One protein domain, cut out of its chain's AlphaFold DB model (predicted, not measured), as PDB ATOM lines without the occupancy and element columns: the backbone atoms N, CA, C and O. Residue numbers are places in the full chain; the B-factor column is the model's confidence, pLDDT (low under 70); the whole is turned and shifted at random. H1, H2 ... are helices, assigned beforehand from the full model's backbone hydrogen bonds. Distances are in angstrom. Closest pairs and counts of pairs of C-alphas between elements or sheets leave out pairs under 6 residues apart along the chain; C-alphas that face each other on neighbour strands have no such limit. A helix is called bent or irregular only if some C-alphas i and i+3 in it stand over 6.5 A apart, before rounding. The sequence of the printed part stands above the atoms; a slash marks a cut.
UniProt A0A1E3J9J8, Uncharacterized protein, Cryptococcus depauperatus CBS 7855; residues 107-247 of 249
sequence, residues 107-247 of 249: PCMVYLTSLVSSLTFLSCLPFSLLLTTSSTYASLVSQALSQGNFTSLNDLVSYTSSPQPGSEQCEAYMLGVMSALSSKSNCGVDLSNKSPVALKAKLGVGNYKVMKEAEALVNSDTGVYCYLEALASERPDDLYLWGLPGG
ATOM      1  N   PRO A 107     -26.778 -31.143 -21.414       96.69
ATOM      2  CA  PRO A 107     -25.709 -30.230 -21.011       96.69
ATOM      3  C   PRO A 107     -25.130 -30.544 -19.623       96.69
ATOM      4  O   PRO A 107     -23.913 -30.513 -19.440       96.69
ATOM      5  N   CYS A 108     -25.973 -30.916 -18.655       97.06
ATOM      6  CA  CYS A 108     -25.500 -31.265 -17.319       97.06
ATOM      7  C   CYS A 108     -24.715 -32.579 -17.305       97.06
ATOM      8  O   CYS A 108     -23.665 -32.648 -16.666       97.06
ATOM      9  N   MET A 109     -25.176 -33.602 -18.038       95.44
ATOM     10  CA  MET A 109     -24.419 -34.851 -18.184       95.44
ATOM     11  C   MET A 109     -23.030 -34.589 -18.756       95.44
ATOM     12  O   MET A 109     -22.042 -35.013 -18.165       95.44
ATOM     13  N   VAL A 110     -22.943 -33.839 -19.861       95.75
ATOM     14  CA  VAL A 110     -21.659 -33.499 -20.494       95.75
ATOM     15  C   VAL A 110     -20.743 -32.772 -19.511       95.75
ATOM     16  O   VAL A 110     -19.573 -33.135 -19.374       95.75
ATOM     17  N   TYR A 111     -21.273 -31.784 -18.788       97.38
ATOM     18  CA  TYR A 111     -20.492 -31.025 -17.820       97.38
ATOM     19  C   TYR A 111     -19.970 -31.904 -16.676       97.38
ATOM     20  O   TYR A 111     -18.764 -31.905 -16.427       97.38
ATOM     21  N   LEU A 112     -20.835 -32.687 -16.017       96.19
ATOM     22  CA  LEU A 112     -20.436 -33.549 -14.899       96.19
ATOM     23  C   LEU A 112     -19.460 -34.643 -15.343       96.19
ATOM     24  O   LEU A 112     -18.494 -34.900 -14.630       96.19
ATOM     25  N   THR A 113     -19.642 -35.227 -16.530       94.88
ATOM     26  CA  THR A 113     -18.676 -36.179 -17.099       94.88
ATOM     27  C   THR A 113     -17.315 -35.524 -17.350       94.88
ATOM     28  O   THR A 113     -16.286 -36.119 -17.026       94.88
ATOM     29  N   SER A 114     -17.276 -34.287 -17.862       96.06
ATOM     30  CA  SER A 114     -16.004 -33.563 -18.014       96.06
ATOM     31  C   SER A 114     -15.365 -33.231 -16.664       96.06
ATOM     32  O   SER A 114     -14.148 -33.321 -16.519       96.06
ATOM     33  N   LEU A 115     -16.184 -32.904 -15.660       96.38
ATOM     34  CA  LEU A 115     -15.724 -32.527 -14.332       96.38
ATOM     35  C   LEU A 115     -15.024 -33.702 -13.651       96.38
ATOM     36  O   LEU A 115     -13.900 -33.545 -13.184       96.38
ATOM     37  N   VAL A 116     -15.638 -34.889 -13.660       94.81
ATOM     38  CA  VAL A 116     -15.035 -36.103 -13.077       94.81
ATOM     39  C   VAL A 116     -13.862 -36.650 -13.895       94.81
ATOM     40  O   VAL A 116     -13.142 -37.511 -13.410       94.81
ATOM     41  N   SER A 117     -13.640 -36.136 -15.108       94.94
ATOM     42  CA  SER A 117     -12.460 -36.441 -15.930       94.94
ATOM     43  C   SER A 117     -11.348 -35.388 -15.794       94.94
ATOM     44  O   SER A 117     -10.273 -35.541 -16.373       94.94
ATOM     45  N   SER A 118     -11.589 -34.297 -15.057       96.12
ATOM     46  CA  SER A 118     -10.619 -33.218 -14.863       96.12
ATOM     47  C   SER A 118      -9.538 -33.630 -13.868       96.12
ATOM     48  O   SER A 118      -9.831 -33.940 -12.713       96.12
ATOM     49  N   LEU A 119      -8.270 -33.538 -14.284       95.00
ATOM     50  CA  LEU A 119      -7.122 -33.813 -13.414       95.00
ATOM     51  C   LEU A 119      -7.120 -32.930 -12.163       95.00
ATOM     52  O   LEU A 119      -6.837 -33.419 -11.074       95.00
ATOM     53  N   THR A 120      -7.480 -31.649 -12.290       96.25
ATOM     54  CA  THR A 120      -7.550 -30.738 -11.139       96.25
ATOM     55  C   THR A 120      -8.650 -31.163 -10.174       96.25
ATOM     56  O   THR A 120      -8.424 -31.197  -8.971       96.25
ATOM     57  N   PHE A 121      -9.824 -31.557 -10.678       96.88
ATOM     58  CA  PHE A 121     -10.915 -32.029  -9.821       96.88
ATOM     59  C   PHE A 121     -10.541 -33.322  -9.084       96.88
ATOM     60  O   PHE A 121     -10.761 -33.425  -7.878       96.88
ATOM     61  N   LEU A 122      -9.911 -34.267  -9.792       95.50
ATOM     62  CA  LEU A 122      -9.430 -35.531  -9.232       95.50
ATOM     63  C   LEU A 122      -8.183 -35.386  -8.345       95.50
ATOM     64  O   LEU A 122      -7.878 -36.307  -7.597       95.50
ATOM     65  N   SER A 123      -7.479 -34.254  -8.396       96.06
ATOM     66  CA  SER A 123      -6.404 -33.925  -7.445       96.06
ATOM     67  C   SER A 123      -6.953 -33.214  -6.206       96.06
ATOM     68  O   SER A 123      -6.519 -33.465  -5.092       96.06
ATOM     69  N   CYS A 124      -7.964 -32.361  -6.367       97.38
ATOM     70  CA  CYS A 124      -8.552 -31.632  -5.245       97.38
ATOM     71  C   CYS A 124      -9.510 -32.469  -4.384       97.38
ATOM     72  O   CYS A 124      -9.774 -32.065  -3.255       97.38
ATOM     73  N   LEU A 125     -10.039 -33.584  -4.914       96.62
ATOM     74  CA  LEU A 125     -10.835 -34.609  -4.215       96.62
ATOM     75  C   LEU A 125     -11.809 -34.064  -3.150       96.62
ATOM     76  O   LEU A 125     -11.572 -34.203  -1.953       96.62
ATOM     77  N   PRO A 126     -12.937 -33.457  -3.561       96.25
ATOM     78  CA  PRO A 126     -13.884 -32.848  -2.633       96.25
ATOM     79  C   PRO A 126     -14.513 -33.888  -1.701       96.25
ATOM     80  O   PRO A 126     -15.381 -34.663  -2.114       96.25
ATOM     81  N   PHE A 127     -14.106 -33.870  -0.431       96.06
ATOM     82  CA  PHE A 127     -14.467 -34.884   0.560       96.06
ATOM     83  C   PHE A 127     -15.982 -35.067   0.723       96.06
ATOM     84  O   PHE A 127     -16.464 -36.196   0.743       96.06
ATOM     85  N   SER A 128     -16.774 -33.985   0.696       95.25
ATOM     86  CA  SER A 128     -18.247 -34.060   0.717       95.25
ATOM     87  C   SER A 128     -18.825 -34.959  -0.378       95.25
ATOM     88  O   SER A 128     -19.797 -35.682  -0.150       95.25
ATOM     89  N   LEU A 129     -18.253 -34.906  -1.587       95.25
ATOM     90  CA  LEU A 129     -18.691 -35.748  -2.698       95.25
ATOM     91  C   LEU A 129     -18.172 -37.173  -2.549       95.25
ATOM     92  O   LEU A 129     -18.893 -38.099  -2.913       95.25
ATOM     93  N   LEU A 130     -16.981 -37.377  -1.985       95.69
ATOM     94  CA  LEU A 130     -16.505 -38.725  -1.668       95.69
ATOM     95  C   LEU A 130     -17.460 -39.423  -0.692       95.69
ATOM     96  O   LEU A 130     -17.941 -40.513  -0.995       95.69
ATOM     97  N   LEU A 131     -17.827 -38.740   0.398       93.56
ATOM     98  CA  LEU A 131     -18.766 -39.235   1.410       93.56
ATOM     99  C   LEU A 131     -20.119 -39.649   0.817       93.56
ATOM    100  O   LEU A 131     -20.685 -40.668   1.201       93.56
ATOM    101  N   THR A 132     -20.664 -38.844  -0.097       90.94
ATOM    102  CA  THR A 132     -22.069 -38.972  -0.522       90.94
ATOM    103  C   THR A 132     -22.275 -39.644  -1.870       90.94
ATOM    104  O   THR A 132     -23.404 -40.034  -2.193       90.94
ATOM    105  N   THR A 133     -21.225 -39.735  -2.687       93.62
ATOM    106  CA  THR A 133     -21.358 -40.110  -4.098       93.62
ATOM    107  C   THR A 133     -20.274 -41.046  -4.620       93.62
ATOM    108  O   THR A 133     -20.367 -41.386  -5.795       93.62
ATOM    109  N   SER A 134     -19.297 -41.461  -3.798       95.44
ATOM    110  CA  SER A 134     -18.208 -42.348  -4.229       95.44
ATOM    111  C   SER A 134     -18.365 -43.796  -3.748       95.44
ATOM    112  O   SER A 134     -18.355 -44.085  -2.550       95.44
ATOM    113  N   SER A 135     -18.425 -44.732  -4.695       94.94
ATOM    114  CA  SER A 135     -18.492 -46.177  -4.454       94.94
ATOM    115  C   SER A 135     -17.198 -46.728  -3.856       94.94
ATOM    116  O   SER A 135     -17.218 -47.551  -2.936       94.94
ATOM    117  N   THR A 136     -16.056 -46.231  -4.339       95.88
ATOM    118  CA  THR A 136     -14.732 -46.610  -3.834       95.88
ATOM    119  C   THR A 136     -14.556 -46.125  -2.401       95.88
ATOM    120  O   THR A 136     -14.106 -46.893  -1.556       95.88
ATOM    121  N   TYR A 137     -14.984 -44.897  -2.093       96.62
ATOM    122  CA  TYR A 137     -14.934 -44.387  -0.725       96.62
ATOM    123  C   TYR A 137     -15.806 -45.209   0.233       96.62
ATOM    124  O   TYR A 137     -15.335 -45.644   1.283       96.62
ATOM    125  N   ALA A 138     -17.053 -45.499  -0.149       95.88
ATOM    126  CA  ALA A 138     -17.942 -46.350   0.645       95.88
ATOM    127  C   ALA A 138     -17.347 -47.752   0.886       95.88
ATOM    128  O   ALA A 138     -17.487 -48.322   1.973       95.88
ATOM    129  N   SER A 139     -16.631 -48.291  -0.106       96.75
ATOM    130  CA  SER A 139     -15.910 -49.562   0.014       96.75
ATOM    131  C   SER A 139     -14.740 -49.467   0.993       96.75
ATOM    132  O   SER A 139     -14.588 -50.362   1.821       96.75
ATOM    133  N   LEU A 140     -13.958 -48.380   0.959       97.12
ATOM    134  CA  LEU A 140     -12.874 -48.126   1.918       97.12
ATOM    135  C   LEU A 140     -13.395 -48.029   3.356       97.12
ATOM    136  O   LEU A 140     -12.824 -48.646   4.250       97.12
ATOM    137  N   VAL A 141     -14.511 -47.325   3.573       96.06
ATOM    138  CA  VAL A 141     -15.169 -47.247   4.889       96.06
ATOM    139  C   VAL A 141     -15.611 -48.628   5.364       96.06
ATOM    140  O   VAL A 141     -15.274 -49.042   6.471       96.06
ATOM    141  N   SER A 142     -16.306 -49.382   4.513       96.12
ATOM    142  CA  SER A 142     -16.787 -50.726   4.862       96.12
ATOM    143  C   SER A 142     -15.635 -51.694   5.174       96.12
ATOM    144  O   SER A 142     -15.718 -52.504   6.102       96.12
ATOM    145  N   GLN A 143     -14.532 -51.605   4.426       96.00
ATOM    146  CA  GLN A 143     -13.322 -52.394   4.671       96.00
ATOM    147  C   GLN A 143     -12.648 -52.002   5.986       96.00
ATOM    148  O   GLN A 143     -12.339 -52.884   6.782       96.00
ATOM    149  N   ALA A 144     -12.492 -50.706   6.258       95.81
ATOM    150  CA  ALA A 144     -11.894 -50.233   7.501       95.81
ATOM    151  C   ALA A 144     -12.675 -50.710   8.732       95.81
ATOM    152  O   ALA A 144     -12.080 -51.242   9.669       95.81
ATOM    153  N   LEU A 145     -14.007 -50.612   8.694       94.06
ATOM    154  CA  LEU A 145     -14.884 -51.062   9.778       94.06
ATOM    155  C   LEU A 145     -14.850 -52.583   9.977       94.06
ATOM    156  O   LEU A 145     -14.834 -53.057  11.111       94.06
ATOM    157  N   SER A 146     -14.826 -53.360   8.891       95.31
ATOM    158  CA  SER A 146     -14.807 -54.829   8.973       95.31
ATOM    159  C   SER A 146     -13.451 -55.398   9.394       95.31
ATOM    160  O   SER A 146     -13.408 -56.416  10.082       95.31
ATOM    161  N   GLN A 147     -12.350 -54.751   9.004       95.12
ATOM    162  CA  GLN A 147     -10.987 -55.214   9.278       95.12
ATOM    163  C   GLN A 147     -10.363 -54.558  10.516       95.12
ATOM    164  O   GLN A 147      -9.335 -55.030  10.997       95.12
ATOM    165  N   GLY A 148     -10.945 -53.466  11.020       94.25
ATOM    166  CA  GLY A 148     -10.339 -52.646  12.069       94.25
ATOM    167  C   GLY A 148      -9.050 -51.954  11.615       94.25
ATOM    168  O   GLY A 148      -8.167 -51.714  12.432       94.25
ATOM    169  N   ASN A 149      -8.905 -51.672  10.316       95.81
ATOM    170  CA  ASN A 149      -7.717 -51.036   9.748       95.81
ATOM    171  C   ASN A 149      -8.096 -49.750   9.009       95.81
ATOM    172  O   ASN A 149      -8.671 -49.787   7.924       95.81
ATOM    173  N   PHE A 150      -7.726 -48.609   9.588       96.62
ATOM    174  CA  PHE A 150      -8.087 -47.281   9.089       96.62
ATOM    175  C   PHE A 150      -6.971 -46.599   8.288       96.62
ATOM    176  O   PHE A 150      -7.124 -45.440   7.912       96.62
ATOM    177  N   THR A 151      -5.867 -47.293   7.994       96.25
ATOM    178  CA  THR A 151      -4.677 -46.701   7.350       96.25
ATOM    179  C   THR A 151      -5.017 -46.009   6.027       96.25
ATOM    180  O   THR A 151      -4.713 -44.834   5.856       96.25
ATOM    181  N   SER A 152      -5.742 -46.675   5.123       96.12
ATOM    182  CA  SER A 152      -6.095 -46.081   3.825       96.12
ATOM    183  C   SER A 152      -7.011 -44.858   3.949       96.12
ATOM    184  O   SER A 152      -6.903 -43.925   3.158       96.12
ATOM    185  N   LEU A 153      -7.910 -44.841   4.940       97.06
ATOM    186  CA  LEU A 153      -8.757 -43.676   5.209       97.06
ATOM    187  C   LEU A 153      -7.953 -42.532   5.828       97.06
ATOM    188  O   LEU A 153      -8.180 -41.382   5.478       97.06
ATOM    189  N   ASN A 154      -6.997 -42.837   6.705       97.00
ATOM    190  CA  ASN A 154      -6.093 -41.855   7.292       97.00
ATOM    191  C   ASN A 154      -5.227 -41.161   6.244       97.00
ATOM    192  O   ASN A 154      -5.083 -39.938   6.270       97.00
ATOM    193  N   ASP A 155      -4.691 -41.929   5.299       96.69
ATOM    194  CA  ASP A 155      -3.908 -41.390   4.192       96.69
ATOM    195  C   ASP A 155      -4.777 -40.506   3.295       96.69
ATOM    196  O   ASP A 155      -4.345 -39.431   2.875       96.69
ATOM    197  N   LEU A 156      -6.021 -40.928   3.037       97.44
ATOM    198  CA  LEU A 156      -6.969 -40.164   2.235       97.44
ATOM    199  C   LEU A 156      -7.378 -38.856   2.917       97.44
ATOM    200  O   LEU A 156      -7.277 -37.822   2.273       97.44
ATOM    201  N   VAL A 157      -7.751 -38.881   4.200       96.94
ATOM    202  CA  VAL A 157      -8.090 -37.678   4.989       96.94
ATOM    203  C   VAL A 157      -6.890 -36.733   5.093       96.94
ATOM    204  O   VAL A 157      -7.028 -35.519   4.936       96.94
ATOM    205  N   SER A 158      -5.682 -37.275   5.281       96.62
ATOM    206  CA  SER A 158      -4.448 -36.475   5.266       96.62
ATOM    207  C   SER A 158      -4.216 -35.801   3.914       96.62
ATOM    208  O   SER A 158      -3.697 -34.690   3.860       96.62
ATOM    209  N   TYR A 159      -4.593 -36.457   2.815       97.69
ATOM    210  CA  TYR A 159      -4.504 -35.877   1.481       97.69
ATOM    211  C   TYR A 159      -5.592 -34.828   1.225       97.69
ATOM    212  O   TYR A 159      -5.273 -33.730   0.778       97.69
ATOM    213  N   THR A 160      -6.861 -35.131   1.503       96.88
ATOM    214  CA  THR A 160      -7.996 -34.246   1.192       96.88
ATOM    215  C   THR A 160      -7.999 -32.973   2.038       96.88
ATOM    216  O   THR A 160      -8.307 -31.910   1.498       96.88
ATOM    217  N   SER A 161      -7.515 -33.032   3.287       96.12
ATOM    218  CA  SER A 161      -7.335 -31.851   4.154       96.12
ATOM    219  C   SER A 161      -6.270 -30.866   3.646       96.12
ATOM    220  O   SER A 161      -6.356 -29.659   3.892       96.12
ATOM    221  N   SER A 162      -5.266 -31.352   2.909       95.31
ATOM    222  CA  SER A 162      -4.161 -30.549   2.368       95.31
ATOM    223  C   SER A 162      -3.781 -30.997   0.944       95.31
ATOM    224  O   SER A 162      -2.653 -31.442   0.693       95.31
ATOM    225  N   PRO A 163      -4.701 -30.860  -0.024       95.94
ATOM    226  CA  PRO A 163      -4.565 -31.493  -1.326       95.94
ATOM    227  C   PRO A 163      -3.528 -30.787  -2.192       95.94
ATOM    228  O   PRO A 163      -3.137 -29.646  -1.942       95.94
ATOM    229  N   GLN A 164      -3.103 -31.463  -3.257       91.81
ATOM    230  CA  GLN A 164      -2.249 -30.880  -4.294       91.81
ATOM    231  C   GLN A 164      -3.128 -30.355  -5.445       91.81
ATOM    232  O   GLN A 164      -4.114 -31.008  -5.788       91.81
ATOM    233  N   PRO A 165      -2.818 -29.203  -6.070       92.69
ATOM    234  CA  PRO A 165      -1.590 -28.402  -5.945       92.69
ATOM    235  C   PRO A 165      -1.521 -27.489  -4.706       92.69
ATOM    236  O   PRO A 165      -0.526 -26.798  -4.517       92.69
ATOM    237  N   GLY A 166      -2.564 -27.460  -3.880       94.69
ATOM    238  CA  GLY A 166      -2.630 -26.688  -2.640       94.69
ATOM    239  C   GLY A 166      -4.074 -26.339  -2.295       94.69
ATOM    240  O   GLY A 166      -4.917 -26.229  -3.190       94.69
ATOM    241  N   SER A 167      -4.367 -26.124  -1.010       95.81
ATOM    242  CA  SER A 167      -5.730 -25.827  -0.548       95.81
ATOM    243  C   SER A 167      -6.333 -24.597  -1.229       95.81
ATOM    244  O   SER A 167      -7.448 -24.675  -1.728       95.81
ATOM    245  N   GLU A 168      -5.596 -23.487  -1.319       96.88
ATOM    246  CA  GLU A 168      -6.091 -22.233  -1.910       96.88
ATOM    247  C   GLU A 168      -6.469 -22.401  -3.387       96.88
ATOM    248  O   GLU A 168      -7.536 -21.969  -3.826       96.88
ATOM    249  N   GLN A 169      -5.616 -23.088  -4.150       97.94
ATOM    250  CA  GLN A 169      -5.853 -23.341  -5.566       97.94
ATOM    251  C   GLN A 169      -7.060 -24.262  -5.770       97.94
ATOM    252  O   GLN A 169      -7.864 -24.040  -6.677       97.94
ATOM    253  N   CYS A 170      -7.207 -25.281  -4.923       98.25
ATOM    254  CA  CYS A 170      -8.357 -26.172  -4.969       98.25
ATOM    255  C   CYS A 170      -9.656 -25.484  -4.539       98.25
ATOM    256  O   CYS A 170     -10.684 -25.682  -5.183       98.25
ATOM    257  N   GLU A 171      -9.624 -24.627  -3.518       98.12
ATOM    258  CA  GLU A 171     -10.773 -23.817  -3.103       98.12
ATOM    259  C   GLU A 171     -11.224 -22.881  -4.231       98.12
ATOM    260  O   GLU A 171     -12.402 -22.873  -4.596       98.12
ATOM    261  N   ALA A 172     -10.289 -22.156  -4.856       98.31
ATOM    262  CA  ALA A 172     -10.580 -21.299  -6.003       98.31
ATOM    263  C   ALA A 172     -11.149 -22.095  -7.189       98.31
ATOM    264  O   ALA A 172     -12.120 -21.672  -7.824       98.31
ATOM    265  N   TYR A 173     -10.587 -23.275  -7.464       98.50
ATOM    266  CA  TYR A 173     -11.094 -24.173  -8.495       98.50
ATOM    267  C   TYR A 173     -12.533 -24.626  -8.203       98.50
ATOM    268  O   TYR A 173     -13.386 -24.536  -9.085       98.50
ATOM    269  N   MET A 174     -12.839 -25.044  -6.971       98.38
ATOM    270  CA  MET A 174     -14.184 -25.497  -6.583       98.38
ATOM    271  C   MET A 174     -15.225 -24.373  -6.625       98.38
ATOM    272  O   MET A 174     -16.361 -24.617  -7.032       98.38
ATOM    273  N   LEU A 175     -14.844 -23.130  -6.313       98.06
ATOM    274  CA  LEU A 175     -15.702 -21.956  -6.531       98.06
ATOM    275  C   LEU A 175     -16.020 -21.755  -8.022       98.06
ATOM    276  O   LEU A 175     -17.173 -21.502  -8.390       98.06
ATOM    277  N   GLY A 176     -15.021 -21.921  -8.893       98.38
ATOM    278  CA  GLY A 176     -15.211 -21.905 -10.345       98.38
ATOM    279  C   GLY A 176     -16.151 -23.013 -10.824       98.38
ATOM    280  O   GLY A 176     -17.079 -22.748 -11.593       98.38
ATOM    281  N   VAL A 177     -15.973 -24.237 -10.313       98.44
ATOM    282  CA  VAL A 177     -16.862 -25.378 -10.583       98.44
ATOM    283  C   VAL A 177     -18.288 -25.068 -10.135       98.44
ATOM    284  O   VAL A 177     -19.218 -25.255 -10.911       98.44
ATOM    285  N   MET A 178     -18.489 -24.535  -8.929       97.81
ATOM    286  CA  MET A 178     -19.817 -24.178  -8.414       97.81
ATOM    287  C   MET A 178     -20.539 -23.154  -9.305       97.81
ATOM    288  O   MET A 178     -21.741 -23.295  -9.571       97.81
ATOM    289  N   SER A 179     -19.812 -22.134  -9.772       98.12
ATOM    290  CA  SER A 179     -20.334 -21.105 -10.679       98.12
ATOM    291  C   SER A 179     -20.729 -21.702 -12.030       98.12
ATOM    292  O   SER A 179     -21.873 -21.554 -12.469       98.12
ATOM    293  N   ALA A 180     -19.822 -22.464 -12.649       98.31
ATOM    294  CA  ALA A 180     -20.072 -23.122 -13.923       98.31
ATOM    295  C   ALA A 180     -21.228 -24.127 -13.824       98.31
ATOM    296  O   ALA A 180     -22.126 -24.097 -14.660       98.31
ATOM    297  N   LEU A 181     -21.274 -24.958 -12.783       97.94
ATOM    298  CA  LEU A 181     -22.351 -25.922 -12.542       97.94
ATOM    299  C   LEU A 181     -23.721 -25.227 -12.458       97.94
ATOM    300  O   LEU A 181     -24.710 -25.743 -12.975       97.94
ATOM    301  N   SER A 182     -23.776 -24.027 -11.874       97.81
ATOM    302  CA  SER A 182     -25.013 -23.250 -11.729       97.81
ATOM    303  C   SER A 182     -25.501 -22.579 -13.022       97.81
ATOM    304  O   SER A 182     -26.616 -22.053 -13.046       97.81
ATOM    305  N   SER A 183     -24.714 -22.584 -14.102       98.31
ATOM    306  CA  SER A 183     -25.105 -21.949 -15.361       98.31
ATOM    307  C   SER A 183     -26.160 -22.768 -16.117       98.31
ATOM    308  O   SER A 183     -26.165 -24.000 -16.096       98.31
ATOM    309  N   LYS A 184     -27.043 -22.087 -16.860       95.75
ATOM    310  CA  LYS A 184     -28.045 -22.752 -17.718       95.75
ATOM    311  C   LYS A 184     -27.419 -23.621 -18.814       95.75
ATOM    312  O   LYS A 184     -28.057 -24.573 -19.243       95.75
ATOM    313  N   SER A 185     -26.202 -23.296 -19.257       97.25
ATOM    314  CA  SER A 185     -25.468 -24.077 -20.259       97.25
ATOM    315  C   SER A 185     -24.900 -25.386 -19.706       97.25
ATOM    316  O   SER A 185     -24.436 -26.200 -20.492       97.25
ATOM    317  N   ASN A 186     -24.915 -25.568 -18.382       98.31
ATOM    318  CA  ASN A 186     -24.453 -26.768 -17.695       98.31
ATOM    319  C   ASN A 186     -25.627 -27.390 -16.921       98.31
ATOM    320  O   ASN A 186     -26.549 -27.920 -17.532       98.31
ATOM    321  N   CYS A 187     -25.637 -27.306 -15.587       97.94
ATOM    322  CA  CYS A 187     -26.641 -27.961 -14.744       97.94
ATOM    323  C   CYS A 187     -27.742 -27.029 -14.225       97.94
ATOM    324  O   CYS A 187     -28.555 -27.448 -13.407       97.94
ATOM    325  N   GLY A 188     -27.827 -25.778 -14.682       98.00
ATOM    326  CA  GLY A 188     -28.802 -24.802 -14.181       98.00
ATOM    327  C   GLY A 188     -30.267 -25.241 -14.328       98.00
ATOM    328  O   GLY A 188     -31.079 -24.979 -13.437       98.00
ATOM    329  N   VAL A 189     -30.610 -25.948 -15.411       97.62
ATOM    330  CA  VAL A 189     -31.959 -26.514 -15.602       97.62
ATOM    331  C   VAL A 189     -32.211 -27.653 -14.613       97.62
ATOM    332  O   VAL A 189     -33.218 -27.637 -13.909       97.62
ATOM    333  N   ASP A 190     -31.278 -28.599 -14.493       97.81
ATOM    334  CA  ASP A 190     -31.371 -29.717 -13.546       97.81
ATOM    335  C   ASP A 190     -31.442 -29.249 -12.091       97.81
ATOM    336  O   ASP A 190     -32.210 -29.797 -11.304       97.81
ATOM    337  N   LEU A 191     -30.698 -28.201 -11.737       97.44
ATOM    338  CA  LEU A 191     -30.779 -27.554 -10.430       97.44
ATOM    339  C   LEU A 191     -32.158 -26.935 -10.186       97.44
ATOM    340  O   LEU A 191     -32.715 -27.105  -9.103       97.44
ATOM    341  N   SER A 192     -32.725 -26.253 -11.185       97.25
ATOM    342  CA  SER A 192     -34.071 -25.663 -11.091       97.25
ATOM    343  C   SER A 192     -35.142 -26.742 -10.912       97.25
ATOM    344  O   SER A 192     -36.073 -26.577 -10.127       97.25
ATOM    345  N   ASN A 193     -34.947 -27.889 -11.565       96.25
ATOM    346  CA  ASN A 193     -35.801 -29.068 -11.448       96.25
ATOM    347  C   ASN A 193     -35.483 -29.935 -10.220       96.25
ATOM    348  O   ASN A 193     -36.059 -31.011 -10.070       96.25
ATOM    349  N   LYS A 194     -34.580 -29.488  -9.336       94.50
ATOM    350  CA  LYS A 194     -34.167 -30.201  -8.116       94.50
ATOM    351  C   LYS A 194     -33.662 -31.623  -8.382       94.50
ATOM    352  O   LYS A 194     -33.880 -32.522  -7.574       94.50
ATOM    353  N   SER A 195     -32.964 -31.828  -9.499       94.06
ATOM    354  CA  SER A 195     -32.288 -33.091  -9.787       94.06
ATOM    355  C   SER A 195     -31.354 -33.448  -8.624       94.06
ATOM    356  O   SER A 195     -30.438 -32.668  -8.331       94.06
ATOM    357  N   PRO A 196     -31.535 -34.612  -7.965       91.75
ATOM    358  CA  PRO A 196     -30.727 -34.991  -6.809       91.75
ATOM    359  C   PRO A 196     -29.228 -34.997  -7.110       91.75
ATOM    360  O   PRO A 196     -28.422 -34.607  -6.275       91.75
ATOM    361  N   VAL A 197     -28.855 -35.392  -8.327       93.06
ATOM    362  CA  VAL A 197     -27.459 -35.467  -8.772       93.06
ATOM    363  C   VAL A 197     -26.844 -34.074  -8.879       93.06
ATOM    364  O   VAL A 197     -25.769 -33.834  -8.338       93.06
ATOM    365  N   ALA A 198     -27.548 -33.140  -9.527       95.25
ATOM    366  CA  ALA A 198     -27.081 -31.766  -9.670       95.25
ATOM    367  C   ALA A 198     -27.006 -31.055  -8.309       95.25
ATOM    368  O   ALA A 198     -26.051 -30.324  -8.048       95.25
ATOM    369  N   LEU A 199     -27.977 -31.305  -7.421       94.56
ATOM    370  CA  LEU A 199     -27.981 -30.768  -6.059       94.56
ATOM    371  C   LEU A 199     -26.815 -31.307  -5.227       94.56
ATOM    372  O   LEU A 199     -26.083 -30.505  -4.652       94.56
ATOM    373  N   LYS A 200     -26.592 -32.627  -5.207       93.44
ATOM    374  CA  LYS A 200     -25.446 -33.236  -4.511       93.44
ATOM    375  C   LYS A 200     -24.122 -32.697  -5.037       93.44
ATOM    376  O   LYS A 200     -23.285 -32.284  -4.243       93.44
ATOM    377  N   ALA A 201     -23.962 -32.628  -6.362       95.25
ATOM    378  CA  ALA A 201     -22.769 -32.066  -6.987       95.25
ATOM    379  C   ALA A 201     -22.537 -30.615  -6.538       95.25
ATOM    380  O   ALA A 201     -21.441 -30.286  -6.094       95.25
ATOM    381  N   LYS A 202     -23.577 -29.768  -6.568       96.06
ATOM    382  CA  LYS A 202     -23.499 -28.370  -6.123       96.06
ATOM    383  C   LYS A 202     -23.152 -28.238  -4.640       96.06
ATOM    384  O   LYS A 202     -22.293 -27.430  -4.304       96.06
ATOM    385  N   LEU A 203     -23.816 -28.996  -3.769       94.69
ATOM    386  CA  LEU A 203     -23.569 -28.959  -2.325       94.69
ATOM    387  C   LEU A 203     -22.152 -29.424  -2.003       94.69
ATOM    388  O   LEU A 203     -21.442 -28.744  -1.269       94.69
ATOM    389  N   GLY A 204     -21.706 -30.525  -2.603       94.06
ATOM    390  CA  GLY A 204     -20.396 -31.076  -2.295       94.06
ATOM    391  C   GLY A 204     -19.224 -30.222  -2.780       94.06
ATOM    392  O   GLY A 204     -18.215 -30.155  -2.086       94.06
ATOM    393  N   VAL A 205     -19.345 -29.518  -3.915       96.56
ATOM    394  CA  VAL A 205     -18.311 -28.540  -4.324       96.56
ATOM    395  C   VAL A 205     -18.438 -27.214  -3.573       96.56
ATOM    396  O   VAL A 205     -17.428 -26.599  -3.248       96.56
ATOM    397  N   GLY A 206     -19.663 -26.777  -3.257       96.19
ATOM    398  CA  GLY A 206     -19.906 -25.530  -2.525       96.19
ATOM    399  C   GLY A 206     -19.438 -25.585  -1.070       96.19
ATOM    400  O   GLY A 206     -18.983 -24.581  -0.533       96.19
ATOM    401  N   ASN A 207     -19.480 -26.770  -0.456       95.88
ATOM    402  CA  ASN A 207     -19.009 -27.014   0.906       95.88
ATOM    403  C   ASN A 207     -17.560 -27.520   0.974       95.88
ATOM    404  O   ASN A 207     -17.116 -27.981   2.025       95.88
ATOM    405  N   TYR A 208     -16.805 -27.417  -0.123       97.38
ATOM    406  CA  TYR A 208     -15.433 -27.914  -0.191       97.38
ATOM    407  C   TYR A 208     -14.550 -27.369   0.938       97.38
ATOM    408  O   TYR A 208     -13.936 -28.141   1.666       97.38
ATOM    409  N   LYS A 209     -14.540 -26.041   1.123       97.19
ATOM    410  CA  LYS A 209     -13.699 -25.387   2.131       97.19
ATOM    411  C   LYS A 209     -14.015 -25.865   3.548       97.19
ATOM    412  O   LYS A 209     -13.108 -26.270   4.264       97.19
ATOM    413  N   VAL A 210     -15.295 -25.842   3.930       96.00
ATOM    414  CA  VAL A 210     -15.708 -26.222   5.289       96.00
ATOM    415  C   VAL A 210     -15.397 -27.688   5.576       96.00
ATOM    416  O   VAL A 210     -14.939 -28.003   6.668       96.00
ATOM    417  N   MET A 211     -15.571 -28.585   4.600       96.00
ATOM    418  CA  MET A 211     -15.256 -30.000   4.811       96.00
ATOM    419  C   MET A 211     -13.763 -30.285   4.832       96.00
ATOM    420  O   MET A 211     -13.340 -31.107   5.638       96.00
ATOM    421  N   LYS A 212     -12.975 -29.570   4.028       96.50
ATOM    422  CA  LYS A 212     -11.511 -29.624   4.066       96.50
ATOM    423  C   LYS A 212     -10.959 -29.169   5.422       96.50
ATOM    424  O   LYS A 212     -10.010 -29.740   5.943       96.50
ATOM    425  N   GLU A 213     -11.552 -28.133   6.012       96.75
ATOM    426  CA  GLU A 213     -11.192 -27.674   7.360       96.75
ATOM    427  C   GLU A 213     -11.665 -28.651   8.444       96.75
ATOM    428  O   GLU A 213     -10.912 -28.944   9.369       96.75
ATOM    429  N   ALA A 214     -12.882 -29.188   8.320       95.94
ATOM    430  CA  ALA A 214     -13.428 -30.141   9.280       95.94
ATOM    431  C   ALA A 214     -12.619 -31.444   9.316       95.94
ATOM    432  O   ALA A 214     -12.256 -31.904  10.393       95.94
ATOM    433  N   GLU A 215     -12.298 -32.028   8.160       94.44
ATOM    434  CA  GLU A 215     -11.557 -33.295   8.091       94.44
ATOM    435  C   GLU A 215     -10.110 -33.170   8.596       94.44
ATOM    436  O   GLU A 215      -9.528 -34.161   9.025       94.44
ATOM    437  N   ALA A 216      -9.556 -31.951   8.620       96.62
ATOM    438  CA  ALA A 216      -8.247 -31.655   9.196       96.62
ATOM    439  C   ALA A 216      -8.245 -31.621  10.737       96.62
ATOM    440  O   ALA A 216      -7.175 -31.522  11.342       96.62
ATOM    441  N   LEU A 217      -9.415 -31.655  11.386       97.12
ATOM    442  CA  LEU A 217      -9.512 -31.598  12.841       97.12
ATOM    443  C   LEU A 217      -8.958 -32.875  13.476       97.12
ATOM    444  O   LEU A 217      -9.326 -33.995  13.114       97.12
ATOM    445  N   VAL A 218      -8.101 -32.674  14.471       97.25
ATOM    446  CA  VAL A 218      -7.459 -33.721  15.261       97.25
ATOM    447  C   VAL A 218      -7.881 -33.555  16.715       97.25
ATOM    448  O   VAL A 218      -7.886 -32.441  17.242       97.25
ATOM    449  N   ASN A 219      -8.225 -34.658  17.367       96.12
ATOM    450  CA  ASN A 219      -8.523 -34.676  18.789       96.12
ATOM    451  C   ASN A 219      -7.234 -34.436  19.588       96.12
ATOM    452  O   ASN A 219      -6.243 -35.143  19.407       96.12
ATOM    453  N   SER A 220      -7.232 -33.433  20.470       96.56
ATOM    454  CA  SER A 220      -6.047 -33.045  21.245       96.56
ATOM    455  C   SER A 220      -5.572 -34.112  22.228       96.56
ATOM    456  O   SER A 220      -4.394 -34.120  22.580       96.56
ATOM    457  N   ASP A 221      -6.469 -34.994  22.669       95.69
ATOM    458  CA  ASP A 221      -6.175 -35.996  23.691       95.69
ATOM    459  C   ASP A 221      -5.577 -37.266  23.073       95.69
ATOM    460  O   ASP A 221      -4.697 -37.894  23.661       95.69
ATOM    461  N   THR A 222      -6.037 -37.639  21.875       95.12
ATOM    462  CA  THR A 222      -5.632 -38.879  21.189       95.12
ATOM    463  C   THR A 222      -4.651 -38.642  20.045       95.12
ATOM    464  O   THR A 222      -3.924 -39.557  19.658       95.12
ATOM    465  N   GLY A 223      -4.618 -37.431  19.486       96.12
ATOM    466  CA  GLY A 223      -3.843 -37.097  18.293       96.12
ATOM    467  C   GLY A 223      -4.408 -37.678  16.993       96.12
ATOM    468  O   GLY A 223      -3.738 -37.597  15.969       96.12
ATOM    469  N   VAL A 224      -5.614 -38.256  17.005       97.12
ATOM    470  CA  VAL A 224      -6.261 -38.888  15.839       97.12
ATOM    471  C   VAL A 224      -7.227 -37.911  15.160       97.12
ATOM    472  O   VAL A 224      -7.821 -37.057  15.818       97.12
ATOM    473  N   TYR A 225      -7.418 -38.030  13.840       97.12
ATOM    474  CA  TYR A 225      -8.456 -37.271  13.136       97.12
ATOM    475  C   TYR A 225      -9.843 -37.523  13.734       97.12
ATOM    476  O   TYR A 225     -10.288 -38.672  13.819       97.12
ATOM    477  N   CYS A 226     -10.578 -36.451  14.034       96.25
ATOM    478  CA  CYS A 226     -11.928 -36.536  14.596       96.25
ATOM    479  C   CYS A 226     -12.882 -37.338  13.695       96.25
ATOM    480  O   CYS A 226     -13.775 -38.022  14.189       96.25
ATOM    481  N   TYR A 227     -12.681 -37.297  12.373       96.12
ATOM    482  CA  TYR A 227     -13.461 -38.102  11.432       96.12
ATOM    483  C   TYR A 227     -13.243 -39.613  11.614       96.12
ATOM    484  O   TYR A 227     -14.202 -40.385  11.567       96.12
ATOM    485  N   LEU A 228     -11.999 -40.054  11.832       96.12
ATOM    486  CA  LEU A 228     -11.698 -41.476  12.029       96.12
ATOM    487  C   LEU A 228     -12.224 -41.976  13.374       96.12
ATOM    488  O   LEU A 228     -12.734 -43.092  13.444       96.12
ATOM    489  N   GLU A 229     -12.154 -41.144  14.415       94.62
ATOM    490  CA  GLU A 229     -12.779 -41.447  15.707       94.62
ATOM    491  C   GLU A 229     -14.297 -41.582  15.574       94.62
ATOM    492  O   GLU A 229     -14.868 -42.558  16.057       94.62
ATOM    493  N   ALA A 230     -14.945 -40.659  14.856       94.38
ATOM    494  CA  ALA A 230     -16.376 -40.731  14.579       94.38
ATOM    495  C   ALA A 230     -16.747 -42.000  13.796       94.38
ATOM    496  O   ALA A 230     -17.735 -42.650  14.126       94.38
ATOM    497  N   LEU A 231     -15.946 -42.393  12.798       93.81
ATOM    498  CA  LEU A 231     -16.160 -43.637  12.050       93.81
ATOM    499  C   LEU A 231     -16.033 -44.885  12.926       93.81
ATOM    500  O   LEU A 231     -16.809 -45.822  12.763       93.81
ATOM    501  N   ALA A 232     -15.039 -44.917  13.811       93.06
ATOM    502  CA  ALA A 232     -14.790 -46.055  14.690       93.06
ATOM    503  C   ALA A 232     -15.730 -46.099  15.905       93.06
ATOM    504  O   ALA A 232     -15.777 -47.114  16.604       93.06
ATOM    505  N   SER A 233     -16.467 -45.018  16.166       89.88
ATOM    506  CA  SER A 233     -17.426 -44.931  17.260       89.88
ATOM    507  C   SER A 233     -18.607 -45.879  17.056       89.88
ATOM    508  O   SER A 233     -19.160 -46.017  15.967       89.88
ATOM    509  N   GLU A 234     -19.067 -46.493  18.146       82.88
ATOM    510  CA  GLU A 234     -20.313 -47.269  18.159       82.88
ATOM    511  C   GLU A 234     -21.565 -46.369  18.170       82.88
ATOM    512  O   GLU A 234     -22.696 -46.864  18.158       82.88
ATOM    513  N   ARG A 235     -21.389 -45.042  18.233       85.00
ATOM    514  CA  ARG A 235     -22.478 -44.067  18.261       85.00
ATOM    515  C   ARG A 235     -22.732 -43.528  16.850       85.00
ATOM    516  O   ARG A 235     -21.943 -42.723  16.362       85.00
ATOM    517  N   PRO A 236     -23.856 -43.884  16.205       75.62
ATOM    518  CA  PRO A 236     -24.144 -43.420  14.847       75.62
ATOM    519  C   PRO A 236     -24.277 -41.889  14.747       75.62
ATOM    520  O   PRO A 236     -24.015 -41.322  13.687       75.62
ATOM    521  N   ASP A 237     -24.632 -41.219  15.849       83.81
ATOM    522  CA  ASP A 237     -24.754 -39.758  15.925       83.81
ATOM    523  C   ASP A 237     -23.423 -39.036  15.651       83.81
ATOM    524  O   ASP A 237     -23.427 -37.918  15.133       83.81
ATOM    525  N   ASP A 238     -22.285 -39.673  15.948       85.88
ATOM    526  CA  ASP A 238     -20.959 -39.060  15.808       85.88
ATOM    527  C   ASP A 238     -20.605 -38.831  14.323       85.88
ATOM    528  O   ASP A 238     -19.855 -37.913  13.986       85.88
ATOM    529  N   LEU A 239     -21.207 -39.610  13.411       86.62
ATOM    530  CA  LEU A 239     -21.055 -39.461  11.961       86.62
ATOM    531  C   LEU A 239     -22.087 -38.542  11.308       86.62
ATOM    532  O   LEU A 239     -21.856 -38.077  10.190       86.62
ATOM    533  N   TYR A 240     -23.208 -38.252  11.975       85.44
ATOM    534  CA  TYR A 240     -24.306 -37.480  11.384       85.44
ATOM    535  C   TYR A 240     -23.836 -36.111  10.870       85.44
ATOM    536  O   TYR A 240     -24.137 -35.721   9.740       85.44
ATOM    537  N   LEU A 241     -23.023 -35.413  11.669       86.19
ATOM    538  CA  LEU A 241     -22.525 -34.074  11.343       86.19
ATOM    539  C   LEU A 241     -21.655 -34.046  10.079       86.19
ATOM    540  O   LEU A 241     -21.670 -33.053   9.351       86.19
ATOM    541  N   TRP A 242     -20.948 -35.137   9.775       89.25
ATOM    542  CA  TRP A 242     -20.052 -35.225   8.619       89.25
ATOM    543  C   TRP A 242     -20.793 -35.298   7.288       89.25
ATOM    544  O   TRP A 242     -20.256 -34.906   6.253       89.25
ATOM    545  N   GLY A 243     -22.037 -35.768   7.294       85.19
ATOM    546  CA  GLY A 243     -22.825 -35.840   6.074       85.19
ATOM    547  C   GLY A 243     -23.661 -34.591   5.779       85.19
ATOM    548  O   GLY A 243     -24.042 -34.393   4.621       85.19
ATOM    549  N   LEU A 244     -23.907 -33.715   6.761       86.56
ATOM    550  CA  LEU A 244     -24.710 -32.496   6.566       86.56
ATOM    551  C   LEU A 244     -24.244 -31.658   5.360       86.56
ATOM    552  O   LEU A 244     -25.087 -31.251   4.556       86.56
ATOM    553  N   PRO A 245     -22.931 -31.449   5.131       82.94
ATOM    554  CA  PRO A 245     -22.475 -30.633   4.003       82.94
ATOM    555  C   PRO A 245     -22.639 -31.328   2.642       82.94
ATOM    556  O   PRO A 245     -22.585 -30.686   1.595       82.94
ATOM    557  N   GLY A 246     -22.888 -32.637   2.636       73.50
ATOM    558  CA  GLY A 246     -23.308 -33.389   1.456       73.50
ATOM    559  C   GLY A 246     -24.823 -33.371   1.208       73.50
ATOM    560  O   GLY A 246     -25.281 -33.929   0.210       73.50
ATOM    561  N   GLY A 247     -25.604 -32.734   2.088       72.69
ATOM    562  CA  GLY A 247     -27.059 -32.644   1.988       72.69
ATOM    563  C   GLY A 247     -27.805 -33.891   2.454       72.69
ATOM    564  O   GLY A 247     -28.953 -34.073   2.048       72.69
TER     565      GLY A 247
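AT A GLANCE: This is residues 107 to 247 of the 249 residues of an uncharacterized protein of Cryptococcus depauperatus CBS 7855 (UniProt A0A1E3J9J8). The domain is an elongated body of short helices in two loose layers: H1 to H5 run from one end to the other, and H6 to H11 cover them. H3 lies in the middle beneath H8, H9 and H11, with H1 and H7 towards one end and H4 and H10 towards the other. The printed part has 141 residues with eleven named helices, H1 to H11 in chain order, and no named strand: all helix, with mostly crossed packing. It is compact, with a radius of gyration of the C-alphas of 15.6 A, and spans 48 by 29 by 22 A.

HOW THE PARTS SIT: H1, residues 107 to 116, touches no helix. H2, residues 119 to 124, is close to H1 but not clearly touching, at 6.6 A between the C-alphas of Leu 115 and Phe 121. H3 is residues 127 to 133. H4, residues 135 to 147, touches H3 only at the corner, and only just, with 3 pairs of C-alphas within 8 A. H5, residues 151 to 161, forms a helical hairpin with H4; their closest C-alphas, of Leu 140 and Leu 153, are 6.9 A apart. H6, residues 167 to 181, touches H2 at a steep tilt of 63 degrees, closest at the C-alphas of Cys 124 and Cys 170, 5.5 A apart. H7 is residues 188 to 192. H8, residues 196 to 206, touches H3 at a shallow tilt of 6 degrees, opposite ways, with the C-alphas of Ser 128 and Gly 204 closest at 4.8 A. H9, residues 208 to 215, touches H5, closest at the C-alphas of Ser 161 and Lys 212, 4.7 A apart. H10 is residues 226 to 232. H11, residues 237 to 246, touches H10, closest at the C-alphas of Ala 230 and Asp 238, 5.0 A apart; it is about perpendicular to H3, at 89 degrees, and touches it, with the C-alphas of Ser 128 and Gly 246 closest at 5.2 A. Every O i to N i+4 pair is within hydrogen-bond range in H1 to H10; in H11 0 of 6 are, against 5 of 7 O i to N i+3 pairs.

IN THESE COORDINATES: H1 begins at C-alpha 107 (-25.709, -30.230, -21.011). H6 is 20.5 A long, H4 18.1 A and H5 15.4 A. H11, 15.9 A from first to last C-alpha, is only just irregular, with C-alphas 242 and 245 6.9 A apart; it ends at C-alpha 246 (-23.308, -33.389, 1.456).

THE WHOLE: The C-alphas farthest apart, of Ser 185 and Asp 221, are 49.5 A apart. The printed part has no cut and no long link. Mean pLDDT of the printed part is 94.8, and no printed residue is under 70.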